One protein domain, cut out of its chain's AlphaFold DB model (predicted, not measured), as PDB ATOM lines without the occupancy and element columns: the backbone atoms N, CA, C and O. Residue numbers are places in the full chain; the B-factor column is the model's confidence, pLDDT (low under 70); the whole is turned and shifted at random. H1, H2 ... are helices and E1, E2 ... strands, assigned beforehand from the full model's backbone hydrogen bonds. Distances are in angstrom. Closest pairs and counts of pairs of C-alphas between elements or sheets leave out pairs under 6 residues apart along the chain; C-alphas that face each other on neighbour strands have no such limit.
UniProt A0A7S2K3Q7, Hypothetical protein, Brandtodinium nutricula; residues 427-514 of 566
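AT A GLANCE: This is residues 427 to 514 of the 566 residues of the protein "Hypothetical protein" of Brandtodinium nutricula (UniProt A0A7S2K3Q7). A small sheet of three antiparallel strands has two helices, H1 and H3, over one face, lying side by side and running opposite ways. H3 is long and its far part sticks out as an arm with residues 503 to 514, while a loop, residues 435 to 440, sticks out at the other end of the longest axis; short H2 sits by the start of H3. The printed part has 88 residues with three named helices and three named strands, in the order E1 H1 H2 E2 E3 H3; the sheet's order is E1, E2, E3. The class is mixed, helices and strands. The whole is compact, with a radius of gyration of the C-alphas of 13.9 A, yet its outline is elongated, 49 by 30 by 18 A.

IN THESE COORDINATES: Find C-alpha 427 at (-45.548, 39.578, -40.907); from there strand E1 runs over residues 427 to 431, 13.5 A. Helix H1 takes residues 454 to 462, 12.2 A, starting at C-alpha 454 at (-40.002, 40.717, -41.693). Next come helix H2, residues 466 to 469, 5.2 A; strand E2, residues 473 to 476, 10.1 A; and strand E3, residues 486 to 488, 6.6 A. Helix H3 runs from residue 491 to 512, 32.1 A, ending at C-alpha 512 at (-27.553, 30.113, -29.559).

HOW THE PARTS SIT: Begin at E1, an edge strand antiparallel to E2, where N 430 and O 474 are 2.8 A apart, within hydrogen-bond range. E2 and E3 form a hairpin, with N 475 and O 486 at 2.8 A, also within range. H1 and H3 are on this sheet in two layers, helices on one face of a sheet. H3 has a height over the sheet of 10.3 A and lies over E2 and, only just, over E3, with 3 C-alphas; it runs along the strands, at 3 degrees to E2 on the local plane. H1 and H3 touch at a shallow tilt of 25 degrees, opposite ways; their closest C-alphas, of Leu 458 and Arg 495, are 5.7 A apart. H2, not on the sheet, only just touches H3, with 3 pairs of C-alphas within 8 A, made by residues 491 to 492 of H3 alone; the closest C-alphas are those of Gln 469 and Ala 491, 5.0 A. In H1 every O i to N i+4 pair is within hydrogen-bond range, in H3 17 of 18; H2 is too short for such a pair.

THE WHOLE: Look at C-alphas 435 and 514, the two farthest apart, at 49.9 A. Without the stretches that stand free, the body spans 28 by 27 by 17 A. The link from E1 to H1, 22 residues, is long. The printed part has no cut. In the B-factor column, pLDDT is under 70 at residues 435 to 446, 480 to 482 and 505 to 514; the mean of the printed part is 81.5.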
ATOM      1  N   ALA A 427     -44.534  38.542 -40.998       91.00
ATOM      2  CA  ALA A 427     -45.548  39.578 -40.907       91.00
ATOM      3  C   ALA A 427     -46.570  39.428 -42.040       91.00
ATOM      4  O   ALA A 427     -46.234  39.061 -43.163       91.00
ATOM      5  N   GLN A 428     -47.834  39.697 -41.735       92.62
ATOM      6  CA  GLN A 428     -48.837  40.019 -42.749       92.62
ATOM      7  C   GLN A 428     -49.431  41.371 -42.391       92.62
ATOM      8  O   GLN A 428     -49.617  41.677 -41.207       92.62
ATOM      9  N   TRP A 429     -49.729  42.178 -43.397       94.56
ATOM     10  CA  TRP A 429     -50.214  43.534 -43.200       94.56
ATOM     11  C   TRP A 429     -51.378  43.846 -44.142       94.56
ATOM     12  O   TRP A 429     -51.585  43.176 -45.146       94.56
ATOM     13  N   ALA A 430     -52.179  44.842 -43.791       94.81
ATOM     14  CA  ALA A 430     -53.266  45.369 -44.604       94.81
ATOM     15  C   ALA A 430     -53.382  46.878 -44.369       94.81
ATOM     16  O   ALA A 430     -53.053  47.372 -43.287       94.81
ATOM     17  N   PHE A 431     -53.908  47.619 -45.343       94.12
ATOM     18  CA  PHE A 431     -54.259  49.018 -45.108       94.12
ATOM     19  C   PHE A 431     -55.438  49.122 -44.128       94.12
ATOM     20  O   PHE A 431     -56.466  48.451 -44.244       94.12
ATOM     21  N   GLY A 432     -55.286  49.986 -43.131       91.00
ATOM     22  CA  GLY A 432     -56.250  50.226 -42.063       91.00
ATOM     23  C   GLY A 432     -57.347  51.231 -42.412       91.00
ATOM     24  O   GLY A 432     -58.098  51.626 -41.520       91.00
ATOM     25  N   ASP A 433     -57.467  51.633 -43.673       85.25
ATOM     26  CA  ASP A 433     -58.342  52.706 -44.161       85.25
ATOM     27  C   ASP A 433     -59.803  52.289 -44.420       85.25
ATOM     28  O   ASP A 433     -60.678  53.137 -44.610       85.25
ATOM     29  N   GLY A 434     -60.116  50.992 -44.380       73.38
ATOM     30  CA  GLY A 434     -61.469  50.510 -44.646       73.38
ATOM     31  C   GLY A 434     -62.507  50.989 -43.620       73.38
ATOM     32  O   GLY A 434     -62.597  50.431 -42.534       73.38
ATOM     33  N   ARG A 435     -63.399  51.920 -43.989       55.91
ATOM     34  CA  ARG A 435     -64.624  52.283 -43.225       55.91
ATOM     35  C   ARG A 435     -65.595  51.115 -42.958       55.91
ATOM     36  O   ARG A 435     -66.628  51.299 -42.325       55.91
ATOM     37  N   THR A 436     -65.294  49.918 -43.452       49.81
ATOM     38  CA  THR A 436     -66.078  48.709 -43.206       49.81
ATOM     39  C   THR A 436     -65.717  48.176 -41.820       49.81
ATOM     40  O   THR A 436     -64.547  47.914 -41.548       49.81
ATOM     41  N   GLY A 437     -66.708  48.108 -40.924       54.03
ATOM     42  CA  GLY A 437     -66.532  47.775 -39.506       54.03
ATOM     43  C   GLY A 437     -65.738  46.488 -39.248       54.03
ATOM     44  O   GLY A 437     -65.558  45.668 -40.148       54.03
ATOM     45  N   GLN A 438     -65.284  46.320 -37.998       55.03
ATOM     46  CA  GLN A 438     -64.412  45.235 -37.508       55.03
ATOM     47  C   GLN A 438     -64.691  43.844 -38.112       55.03
ATOM     48  O   GLN A 438     -63.752  43.107 -38.381       55.03
ATOM     49  N   PHE A 439     -65.949  43.506 -38.402       51.81
ATOM     50  CA  PHE A 439     -66.344  42.205 -38.947       51.81
ATOM     51  C   PHE A 439     -65.851  41.897 -40.374       51.81
ATOM     52  O   PHE A 439     -65.673  40.729 -40.699       51.81
ATOM     53  N   ASN A 440     -65.590  42.896 -41.229       51.16
ATOM     54  CA  ASN A 440     -65.244  42.659 -42.644       51.16
ATOM     55  C   ASN A 440     -63.719  42.632 -42.922       51.16
ATOM     56  O   ASN A 440     -63.293  42.529 -44.075       51.16
ATOM     57  N   ARG A 441     -62.883  42.781 -41.881       53.03
ATOM     58  CA  ARG A 441     -61.406  42.772 -41.982       53.03
ATOM     59  C   ARG A 441     -60.785  41.446 -41.552       53.03
ATOM     60  O   ARG A 441     -59.793  41.022 -42.137       53.03
ATOM     61  N   THR A 442     -61.385  40.781 -40.569       54.06
ATOM     62  CA  THR A 442     -60.840  39.548 -39.987       54.06
ATOM     63  C   THR A 442     -60.944  38.346 -40.925       54.06
ATOM     64  O   THR A 442     -60.164  37.413 -40.787       54.06
ATOM     65  N   TRP A 443     -61.866  38.381 -41.895       53.59
ATOM     66  CA  TRP A 443     -62.256  37.204 -42.684       53.59
ATOM     67  C   TRP A 443     -62.061  37.332 -44.195       53.59
ATOM     68  O   TRP A 443     -62.369  36.391 -44.917       53.59
ATOM     69  N   ASN A 444     -61.565  38.468 -44.700       59.44
ATOM     70  CA  ASN A 444     -61.296  38.616 -46.130       59.44
ATOM     71  C   ASN A 444     -59.789  38.464 -46.415       59.44
ATOM     72  O   ASN A 444     -59.059  39.457 -46.317       59.44
ATOM     73  N   PRO A 445     -59.313  37.256 -46.778       56.97
ATOM     74  CA  PRO A 445     -57.900  37.008 -47.060       56.97
ATOM     75  C   PRO A 445     -57.363  37.840 -48.232       56.97
ATOM     76  O   PRO A 445     -56.164  38.071 -48.296       56.97
ATOM     77  N   LEU A 446     -58.226  38.373 -49.109       61.94
ATOM     78  CA  LEU A 446     -57.815  39.207 -50.246       61.94
ATOM     79  C   LEU A 446     -57.374  40.625 -49.847       61.94
ATOM     80  O   LEU A 446     -56.876  41.363 -50.691       61.94
ATOM     81  N   LYS A 447     -57.600  41.043 -48.594       79.19
ATOM     82  CA  LYS A 447     -57.197  42.374 -48.097       79.19
ATOM     83  C   LYS A 447     -55.871  42.379 -47.347       79.19
ATOM     84  O   LYS A 447     -55.324  43.454 -47.116       79.19
ATOM     85  N   TRP A 448     -55.409  41.210 -46.925       85.88
ATOM     86  CA  TRP A 448     -54.115  41.055 -46.284       85.88
ATOM     87  C   TRP A 448     -53.063  40.793 -47.357       85.88
ATOM     88  O   TRP A 448     -53.347  40.172 -48.382       85.88
ATOM     89  N   SER A 449     -51.841  41.254 -47.116       90.75
ATOM     90  CA  SER A 449     -50.675  40.772 -47.841       90.75
ATOM     91  C   SER A 449     -50.603  39.245 -47.726       90.75
ATOM     92  O   SER A 449     -51.172  38.638 -46.811       90.75
ATOM     93  N   ARG A 450     -49.819  38.610 -48.603       85.06
ATOM     94  CA  ARG A 450     -49.356  37.244 -48.325       85.06
ATOM     95  C   ARG A 450     -48.579  37.211 -46.999       85.06
ATOM     96  O   ARG A 450     -48.213  38.256 -46.455       85.06
ATOM     97  N   VAL A 451     -48.301  36.016 -46.491       82.69
ATOM     98  CA  VAL A 451     -47.325  35.848 -45.409       82.69
ATOM     99  C   VAL A 451     -45.949  36.253 -45.939       82.69
ATOM    100  O   VAL A 451     -45.485  35.712 -46.945       82.69
ATOM    101  N   LEU A 452     -45.328  37.226 -45.278       87.06
ATOM    102  CA  LEU A 452     -44.010  37.762 -45.607       87.06
ATOM    103  C   LEU A 452     -43.054  37.474 -44.453       87.06
ATOM    104  O   LEU A 452     -43.462  37.426 -43.293       87.06
ATOM    105  N   THR A 453     -41.770  37.329 -44.744       87.81
ATOM    106  CA  THR A 453     -40.719  37.540 -43.740       87.81
ATOM    107  C   THR A 453     -40.705  39.009 -43.298       87.81
ATOM    108  O   THR A 453     -41.192  39.886 -44.016       87.81
ATOM    109  N   ILE A 454     -40.147  39.315 -42.119       90.19
ATOM    110  CA  ILE A 454     -40.002  40.717 -41.693       90.19
ATOM    111  C   ILE A 454     -39.182  41.524 -42.712       90.19
ATOM    112  O   ILE A 454     -39.554  42.658 -43.002       90.19
ATOM    113  N   ASP A 455     -38.129  40.953 -43.299       90.56
ATOM    114  CA  ASP A 455     -37.323  41.643 -44.313       90.56
ATOM    115  C   ASP A 455     -38.118  41.916 -45.600       90.56
ATOM    116  O   ASP A 455     -38.056  43.028 -46.125       90.56
ATOM    117  N   GLU A 456     -38.924  40.957 -46.075       92.56
ATOM    118  CA  GLU A 456     -39.834  41.180 -47.209       92.56
ATOM    119  C   GLU A 456     -40.879  42.259 -46.891       92.56
ATOM    120  O   GLU A 456     -41.120  43.135 -47.718       92.56
ATOM    121  N   ALA A 457     -41.469  42.255 -45.692       95.00
ATOM    122  CA  ALA A 457     -42.426  43.284 -45.282       95.00
ATOM    123  C   ALA A 457     -41.768  44.675 -45.177       95.00
ATOM    124  O   ALA A 457     -42.329  45.672 -45.636       95.00
ATOM    125  N   LEU A 458     -40.548  44.752 -44.632       95.44
ATOM    126  CA  LEU A 458     -39.741  45.976 -44.609       95.44
ATOM    127  C   LEU A 458     -39.429  46.476 -46.024       95.44
ATOM    128  O   LEU A 458     -39.463  47.688 -46.261       95.44
ATOM    129  N   GLN A 459     -39.137  45.558 -46.951       95.81
ATOM    130  CA  GLN A 459     -38.913  45.867 -48.358       95.81
ATOM    131  C   GLN A 459     -40.196  46.387 -49.014       95.81
ATOM    132  O   GLN A 459     -40.144  47.441 -49.641       95.81
ATOM    133  N   GLU A 460     -41.340  45.719 -48.847       96.56
ATOM    134  CA  GLU A 460     -42.628  46.159 -49.405       96.56
ATOM    135  C   GLU A 460     -43.007  47.563 -48.924       96.56
ATOM    136  O   GLU A 460     -43.279  48.437 -49.747       96.56
ATOM    137  N   PHE A 461     -42.909  47.833 -47.619       97.12
ATOM    138  CA  PHE A 461     -43.147  49.174 -47.077       97.12
ATOM    139  C   PHE A 461     -42.163  50.228 -47.613       97.12
ATOM    140  O   PHE A 461     -42.468  51.420 -47.625       97.12
ATOM    141  N   GLY A 462     -40.970  49.818 -48.053       95.31
ATOM    142  CA  GLY A 462     -40.010  50.688 -48.731       95.31
ATOM    143  C   GLY A 462     -40.410  51.070 -50.160       95.31
ATOM    144  O   GLY A 462     -39.923  52.083 -50.654       95.31
ATOM    145  N   HIS A 463     -41.294  50.297 -50.799       96.81
ATOM    146  CA  HIS A 463     -41.755  50.514 -52.176       96.81
ATOM    147  C   HIS A 463     -43.120  51.211 -52.270       96.81
ATOM    148  O   HIS A 463     -43.585  51.469 -53.379       96.81
ATOM    149  N   PHE A 464     -43.775  51.523 -51.146       97.19
ATOM    150  CA  PHE A 464     -45.029  52.283 -51.169       97.19
ATOM    151  C   PHE A 464     -44.811  53.693 -51.714       97.19
ATOM    152  O   PHE A 464     -43.832  54.356 -51.357       97.19
ATOM    153  N   ASP A 465     -45.759  54.156 -52.531       97.12
ATOM    154  CA  ASP A 465     -45.799  55.532 -53.018       97.12
ATOM    155  C   ASP A 465     -46.112  56.535 -51.889       97.12
ATOM    156  O   ASP A 465     -46.492  56.157 -50.781       97.12
ATOM    157  N   GLU A 466     -45.957  57.836 -52.153       96.88
ATOM    158  CA  GLU A 466     -46.165  58.886 -51.141       96.88
ATOM    159  C   GLU A 466     -47.554  58.836 -50.482       96.88
ATOM    160  O   GLU A 466     -47.700  59.191 -49.311       96.88
ATOM    161  N   LYS A 467     -48.582  58.379 -51.210       95.19
ATOM    162  CA  LYS A 467     -49.948  58.279 -50.692       95.19
ATOM    163  C   LYS A 467     -50.087  57.080 -49.759       95.19
ATOM    164  O   LYS A 467     -50.692  57.209 -48.695       95.19
ATOM    165  N   ASP A 468     -49.536  55.935 -50.140       95.12
ATOM    166  CA  ASP A 468     -49.592  54.700 -49.367       95.12
ATOM    167  C   ASP A 468     -48.689  54.739 -48.133       95.12
ATOM    168  O   ASP A 468     -49.045  54.154 -47.108       95.12
ATOM    169  N   GLN A 469     -47.592  55.505 -48.169       96.62
ATOM    170  CA  GLN A 469     -46.750  55.755 -46.994       96.62
ATOM    171  C   GLN A 469     -47.541  56.369 -45.833       96.62
ATOM    172  O   GLN A 469     -47.243  56.059 -44.685       96.62
ATOM    173  N   LEU A 470     -48.550  57.200 -46.120       96.56
ATOM    174  CA  LEU A 470     -49.360  57.911 -45.122       96.56
ATOM    175  C   LEU A 470     -50.608  57.137 -44.667       96.56
ATOM    176  O   LEU A 470     -51.349  57.617 -43.806       96.56
ATOM    177  N   ARG A 471     -50.901  55.976 -45.263       95.19
ATOM    178  CA  ARG A 471     -52.095  55.196 -44.911       95.19
ATOM    179  C   ARG A 471     -51.843  54.398 -43.630       95.19
ATOM    180  O   ARG A 471     -50.782  53.791 -43.499       95.19
ATOM    181  N   PRO A 472     -52.834  54.301 -42.722       96.31
ATOM    182  CA  PRO A 472     -52.728  53.433 -41.558       96.31
ATOM    183  C   PRO A 472     -52.438  51.994 -41.967       96.31
ATOM    184  O   PRO A 472     -53.017  51.502 -42.936       96.31
ATOM    185  N   ILE A 473     -51.605  51.304 -41.196       96.19
ATOM    186  CA  ILE A 473     -51.267  49.897 -41.412       96.19
ATOM    187  C   ILE A 473     -51.808  49.073 -40.250       96.19
ATOM    188  O   ILE A 473     -51.638  49.420 -39.083       96.19
ATOM    189  N   VAL A 474     -52.468  47.964 -40.566       94.75
ATOM    190  CA  VAL A 474     -52.790  46.910 -39.602       94.75
ATOM    191  C   VAL A 474     -51.873  45.741 -39.898       94.75
ATOM    192  O   VAL A 474     -51.788  45.309 -41.042       94.75
ATOM    193  N   MET A 475     -51.174  45.234 -38.892       94.88
ATOM    194  CA  MET A 475     -50.171  44.189 -39.067       94.88
ATOM    195  C   MET A 475     -50.307  43.115 -37.992       94.88
ATOM    196  O   MET A 475     -50.727  43.386 -36.866       94.88
ATOM    197  N   LYS A 476     -49.941  41.883 -38.345       90.75
ATOM    198  CA  LYS A 476     -49.880  40.731 -37.442       90.75
ATOM    199  C   LYS A 476     -48.471  40.147 -37.470       90.75
ATOM    200  O   LYS A 476     -47.954  39.875 -38.549       90.75
ATOM    201  N   ILE A 477     -47.876  39.978 -36.288       85.94
ATOM    202  CA  ILE A 477     -46.541  39.398 -36.084       85.94
ATOM    203  C   ILE A 477     -46.650  38.346 -34.961       85.94
ATOM    204  O   ILE A 477     -47.024  38.711 -33.842       85.94
ATOM    205  N   PRO A 478     -46.362  37.055 -35.214       81.44
ATOM    206  CA  PRO A 478     -46.106  36.479 -36.532       81.44
ATOM    207  C   PRO A 478     -47.327  36.591 -37.469       81.44
ATOM    208  O   PRO A 478     -48.440  36.864 -37.018       81.44
ATOM    209  N   ALA A 479     -47.137  36.363 -38.768       79.75
ATOM    210  CA  ALA A 479     -48.185  36.411 -39.787       79.75
ATOM    211  C   ALA A 479     -49.205  35.263 -39.640       79.75
ATOM    212  O   ALA A 479     -49.088  34.223 -40.280       79.75
ATOM    213  N   CYS A 480     -50.182  35.410 -38.751       69.12
ATOM    214  CA  CYS A 480     -51.169  34.367 -38.455       69.12
ATOM    215  C   CYS A 480     -52.465  34.981 -37.917       69.12
ATOM    216  O   CYS A 480     -52.454  36.086 -37.381       69.12
ATOM    217  N   TRP A 481     -53.606  34.297 -38.040       60.28
ATOM    218  CA  TRP A 481     -54.906  34.906 -37.723       60.28
ATOM    219  C   TRP A 481     -55.094  35.237 -36.232       60.28
ATOM    220  O   TRP A 481     -55.761  36.232 -35.939       60.28
ATOM    221  N   TRP A 482     -54.474  34.474 -35.322       58.66
ATOM    222  CA  TRP A 482     -54.506  34.711 -33.870       58.66
ATOM    223  C   TRP A 482     -53.514  35.767 -33.386       58.66
ATOM    224  O   TRP A 482     -53.595  36.186 -32.227       58.66
ATOM    225  N   ALA A 483     -52.532  36.162 -34.205       70.62
ATOM    226  CA  ALA A 483     -51.652  37.247 -33.810       70.62
ATOM    227  C   ALA A 483     -52.499  38.502 -33.629       70.62
ATOM    228  O   ALA A 483     -53.371  38.826 -34.442       70.62
ATOM    229  N   ARG A 484     -52.256  39.183 -32.510       79.38
ATOM    230  CA  ARG A 484     -52.966  40.409 -32.184       79.38
ATOM    231  C   ARG A 484     -52.738  41.406 -33.313       79.38
ATOM    232  O   ARG A 484     -51.598  41.644 -33.704       79.38
ATOM    233  N   GLU A 485     -53.826  41.991 -33.801       91.00
ATOM    234  CA  GLU A 485     -53.747  43.099 -34.744       91.00
ATOM    235  C   GLU A 485     -53.050  44.275 -34.066       91.00
ATOM    236  O   GLU A 485     -53.474  44.772 -33.017       91.00
ATOM    237  N   GLN A 486     -51.938  44.677 -34.660       94.06
ATOM    238  CA  GLN A 486     -51.176  45.847 -34.279       94.06
ATOM    239  C   GLN A 486     -51.494  46.951 -35.280       94.06
ATOM    240  O   GLN A 486     -51.440  46.735 -36.490       94.06
ATOM    241  N   HIS A 487     -51.868  48.121 -34.775       95.19
ATOM    242  CA  HIS A 487     -52.272  49.254 -35.595       95.19
ATOM    243  C   HIS A 487     -51.177  50.310 -35.578       95.19
ATOM    244  O   HIS A 487     -50.749  50.749 -34.511       95.19
ATOM    245  N   PHE A 488     -50.777  50.738 -36.766       96.62
ATOM    246  CA  PHE A 488     -49.765  51.754 -36.984       96.62
ATOM    247  C   PHE A 488     -50.385  52.918 -37.760       96.62
ATOM    248  O   PHE A 488     -51.207  52.685 -38.653       96.62
ATOM    249  N   PRO A 489     -50.039  54.169 -37.412       96.69
ATOM    250  CA  PRO A 489     -50.597  55.347 -38.072       96.69
ATOM    251  C   PRO A 489     -50.216  55.433 -39.555       96.69
ATOM    252  O   PRO A 489     -50.993  55.968 -40.337       96.69
ATOM    253  N   ASP A 490     -49.062  54.881 -39.927       97.12
ATOM    254  CA  ASP A 490     -48.483  54.953 -41.265       97.12
ATOM    255  C   ASP A 490     -47.488  53.795 -41.507       97.12
ATOM    256  O   ASP A 490     -47.193  52.994 -40.604       97.12
ATOM    257  N   ALA A 491     -46.974  53.686 -42.736       97.12
ATOM    258  CA  ALA A 491     -46.005  52.652 -43.104       97.12
ATOM    259  C   ALA A 491     -44.643  52.847 -42.414       97.12
ATOM    260  O   ALA A 491     -43.966  51.868 -42.096       97.12
ATOM    261  N   ALA A 492     -44.245  54.089 -42.120       97.50
ATOM    262  CA  ALA A 492     -42.986  54.385 -41.438       97.50
ATOM    263  C   ALA A 492     -42.968  53.836 -39.998       97.50
ATOM    264  O   ALA A 492     -41.993  53.201 -39.589       97.50
ATOM    265  N   ALA A 493     -44.064  54.000 -39.255       97.38
ATOM    266  CA  ALA A 493     -44.235  53.460 -37.912       97.38
ATOM    267  C   ALA A 493     -44.249  51.923 -37.911       97.38
ATOM    268  O   ALA A 493     -43.592  51.300 -37.071       97.38
ATOM    269  N   ALA A 494     -44.933  51.301 -38.880       97.19
ATOM    270  CA  ALA A 494     -44.917  49.847 -39.045       97.19
ATOM    271  C   ALA A 494     -43.494  49.324 -39.333       97.19
ATOM    272  O   ALA A 494     -43.045  48.371 -38.693       97.19
ATOM    273  N   ARG A 495     -42.739  49.992 -40.224       96.88
ATOM    274  CA  ARG A 495     -41.328  49.668 -40.517       96.88
ATOM    275  C   ARG A 495     -40.425  49.794 -39.297       96.88
ATOM    276  O   ARG A 495     -39.560  48.942 -39.085       96.88
ATOM    277  N   GLN A 496     -40.594  50.852 -38.507       96.69
ATOM    278  CA  GLN A 496     -39.801  51.056 -37.297       96.69
ATOM    279  C   GLN A 496     -40.027  49.915 -36.300       96.69
ATOM    280  O   GLN A 496     -39.056  49.371 -35.775       96.69
ATOM    281  N   HIS A 497     -41.286  49.522 -36.085       95.00
ATOM    282  CA  HIS A 497     -41.627  48.397 -35.219       95.00
ATOM    283  C   HIS A 497     -41.019  47.082 -35.729       95.00
ATOM    284  O   HIS A 497     -40.305  46.411 -34.989       95.00
ATOM    285  N   LEU A 498     -41.189  46.769 -37.018       93.69
ATOM    286  CA  LEU A 498     -40.583  45.590 -37.643       93.69
ATOM    287  C   LEU A 498     -39.057  45.550 -37.503       93.69
ATOM    288  O   LEU A 498     -38.482  44.501 -37.227       93.69
ATOM    289  N   SER A 499     -38.392  46.696 -37.652       93.44
ATOM    290  CA  SER A 499     -36.933  46.789 -37.522       93.44
ATOM    291  C   SER A 499     -36.454  46.504 -36.092       93.44
ATOM    292  O   SER A 499     -35.374  45.933 -35.912       93.44
ATOM    293  N   GLN A 500     -37.244  46.895 -35.083       90.94
ATOM    294  CA  GLN A 500     -36.974  46.609 -33.669       90.94
ATOM    295  C   GLN A 500     -37.162  45.123 -33.355       90.94
ATOM    296  O   GLN A 500     -36.283  44.524 -32.731       90.94
ATOM    297  N   GLU A 501     -38.255  44.528 -33.839       84.50
ATOM    298  CA  GLU A 501     -38.520  43.090 -33.712       84.50
ATOM    299  C   GLU A 501     -37.380  42.274 -34.350       84.50
ATOM    300  O   GLU A 501     -36.752  41.463 -33.664       84.50
ATOM    301  N   ASN A 502     -36.991  42.597 -35.592       82.31
ATOM    302  CA  ASN A 502     -35.901  41.923 -36.315       82.31
ATOM    303  C   ASN A 502     -34.552  42.001 -35.569       82.31
ATOM    304  O   ASN A 502     -33.821  41.017 -35.445       82.31
ATOM    305  N   HIS A 503     -34.221  43.171 -35.004       79.62
ATOM    306  CA  HIS A 503     -32.994  43.342 -34.217       79.62
ATOM    307  C   HIS A 503     -32.998  42.515 -32.930       79.62
ATOM    308  O   HIS A 503     -31.967  41.935 -32.571       79.62
ATOM    309  N   SER A 504     -34.130  42.480 -32.223       74.81
ATOM    310  CA  SER A 504     -34.258  41.728 -30.974       74.81
ATOM    311  C   SER A 504     -34.045  40.231 -31.206       74.81
ATOM    312  O   SER A 504     -33.349  39.565 -30.439       74.81
ATOM    313  N   GLU A 505     -34.536  39.731 -32.335       67.38
ATOM    314  CA  GLU A 505     -34.495  38.327 -32.703       67.38
ATOM    315  C   GLU A 505     -33.115  37.893 -33.213       67.38
ATOM    316  O   GLU A 505     -32.548  36.901 -32.742       67.38
ATOM    317  N   GLY A 506     -32.498  38.694 -34.090       66.19
ATOM    318  CA  GLY A 506     -31.145  38.437 -34.592       66.19
ATOM    319  C   GLY A 506     -30.086  38.395 -33.480       66.19
ATOM    320  O   GLY A 506     -29.120  37.630 -33.561       66.19
ATOM    321  N   GLN A 507     -30.275  39.162 -32.399       65.81
ATOM    322  CA  GLN A 507     -29.405  39.106 -31.217       65.81
ATOM    323  C   GLN A 507     -29.579  37.834 -30.378       65.81
ATOM    324  O   GLN A 507     -28.634  37.433 -29.691       65.81
ATOM    325  N   ILE A 508     -30.762  37.218 -30.409       57.88
ATOM    326  CA  ILE A 508     -31.057  35.972 -29.696       57.88
ATOM    327  C   ILE A 508     -30.456  34.787 -30.463       57.88
ATOM    328  O   ILE A 508     -29.714  33.996 -29.878       57.88
ATOM    329  N   LEU A 509     -30.671  34.721 -31.781       55.34
ATOM    330  CA  LEU A 509     -30.206  33.614 -32.630       55.34
ATOM    331  C   LEU A 509     -28.676  33.541 -32.751       55.34
ATOM    332  O   LEU A 509     -28.095  32.462 -32.674       55.34
ATOM    333  N   ARG A 510     -27.980  34.682 -32.863       60.50
ATOM    334  CA  ARG A 510     -26.501  34.694 -32.929       60.50
ATOM    335  C   ARG A 510     -25.821  34.193 -31.652       60.50
ATOM    336  O   ARG A 510     -24.632  33.893 -31.679       60.50
ATOM    337  N   LYS A 511     -26.540  34.138 -30.528       55.56
ATOM    338  CA  LYS A 511     -26.002  33.634 -29.258       55.56
ATOM    339  C   LYS A 511     -26.203  32.127 -29.106       55.56
ATOM    340  O   LYS A 511     -25.323  31.489 -28.532       55.56
ATOM    341  N   SER A 512     -27.292  31.560 -29.635       53.66
ATOM    342  CA  SER A 512     -27.553  30.113 -29.559       53.66
ATOM    343  C   SER A 512     -26.645  29.291 -30.479       53.66
ATOM    344  O   SER A 512     -26.285  28.177 -30.125       53.66
ATOM    345  N   SER A 513     -26.190  29.846 -31.605       49.50
ATOM    346  CA  SER A 513     -25.332  29.135 -32.566       49.50
ATOM    347  C   SER A 513     -23.856  28.990 -32.154       49.50
ATOM    348  O   SER A 513     -23.061  28.439 -32.912       49.50
ATOM    349  N   SER A 514     -23.454  29.472 -30.967       48.56
ATOM    350  CA  SER A 514     -22.038  29.555 -30.556       48.56
ATOM    351  C   SER A 514     -21.521  28.415 -29.658       48.56
ATOM    352  O   SER A 514     -20.386  28.481 -29.181       48.56
TER     353      SER A 514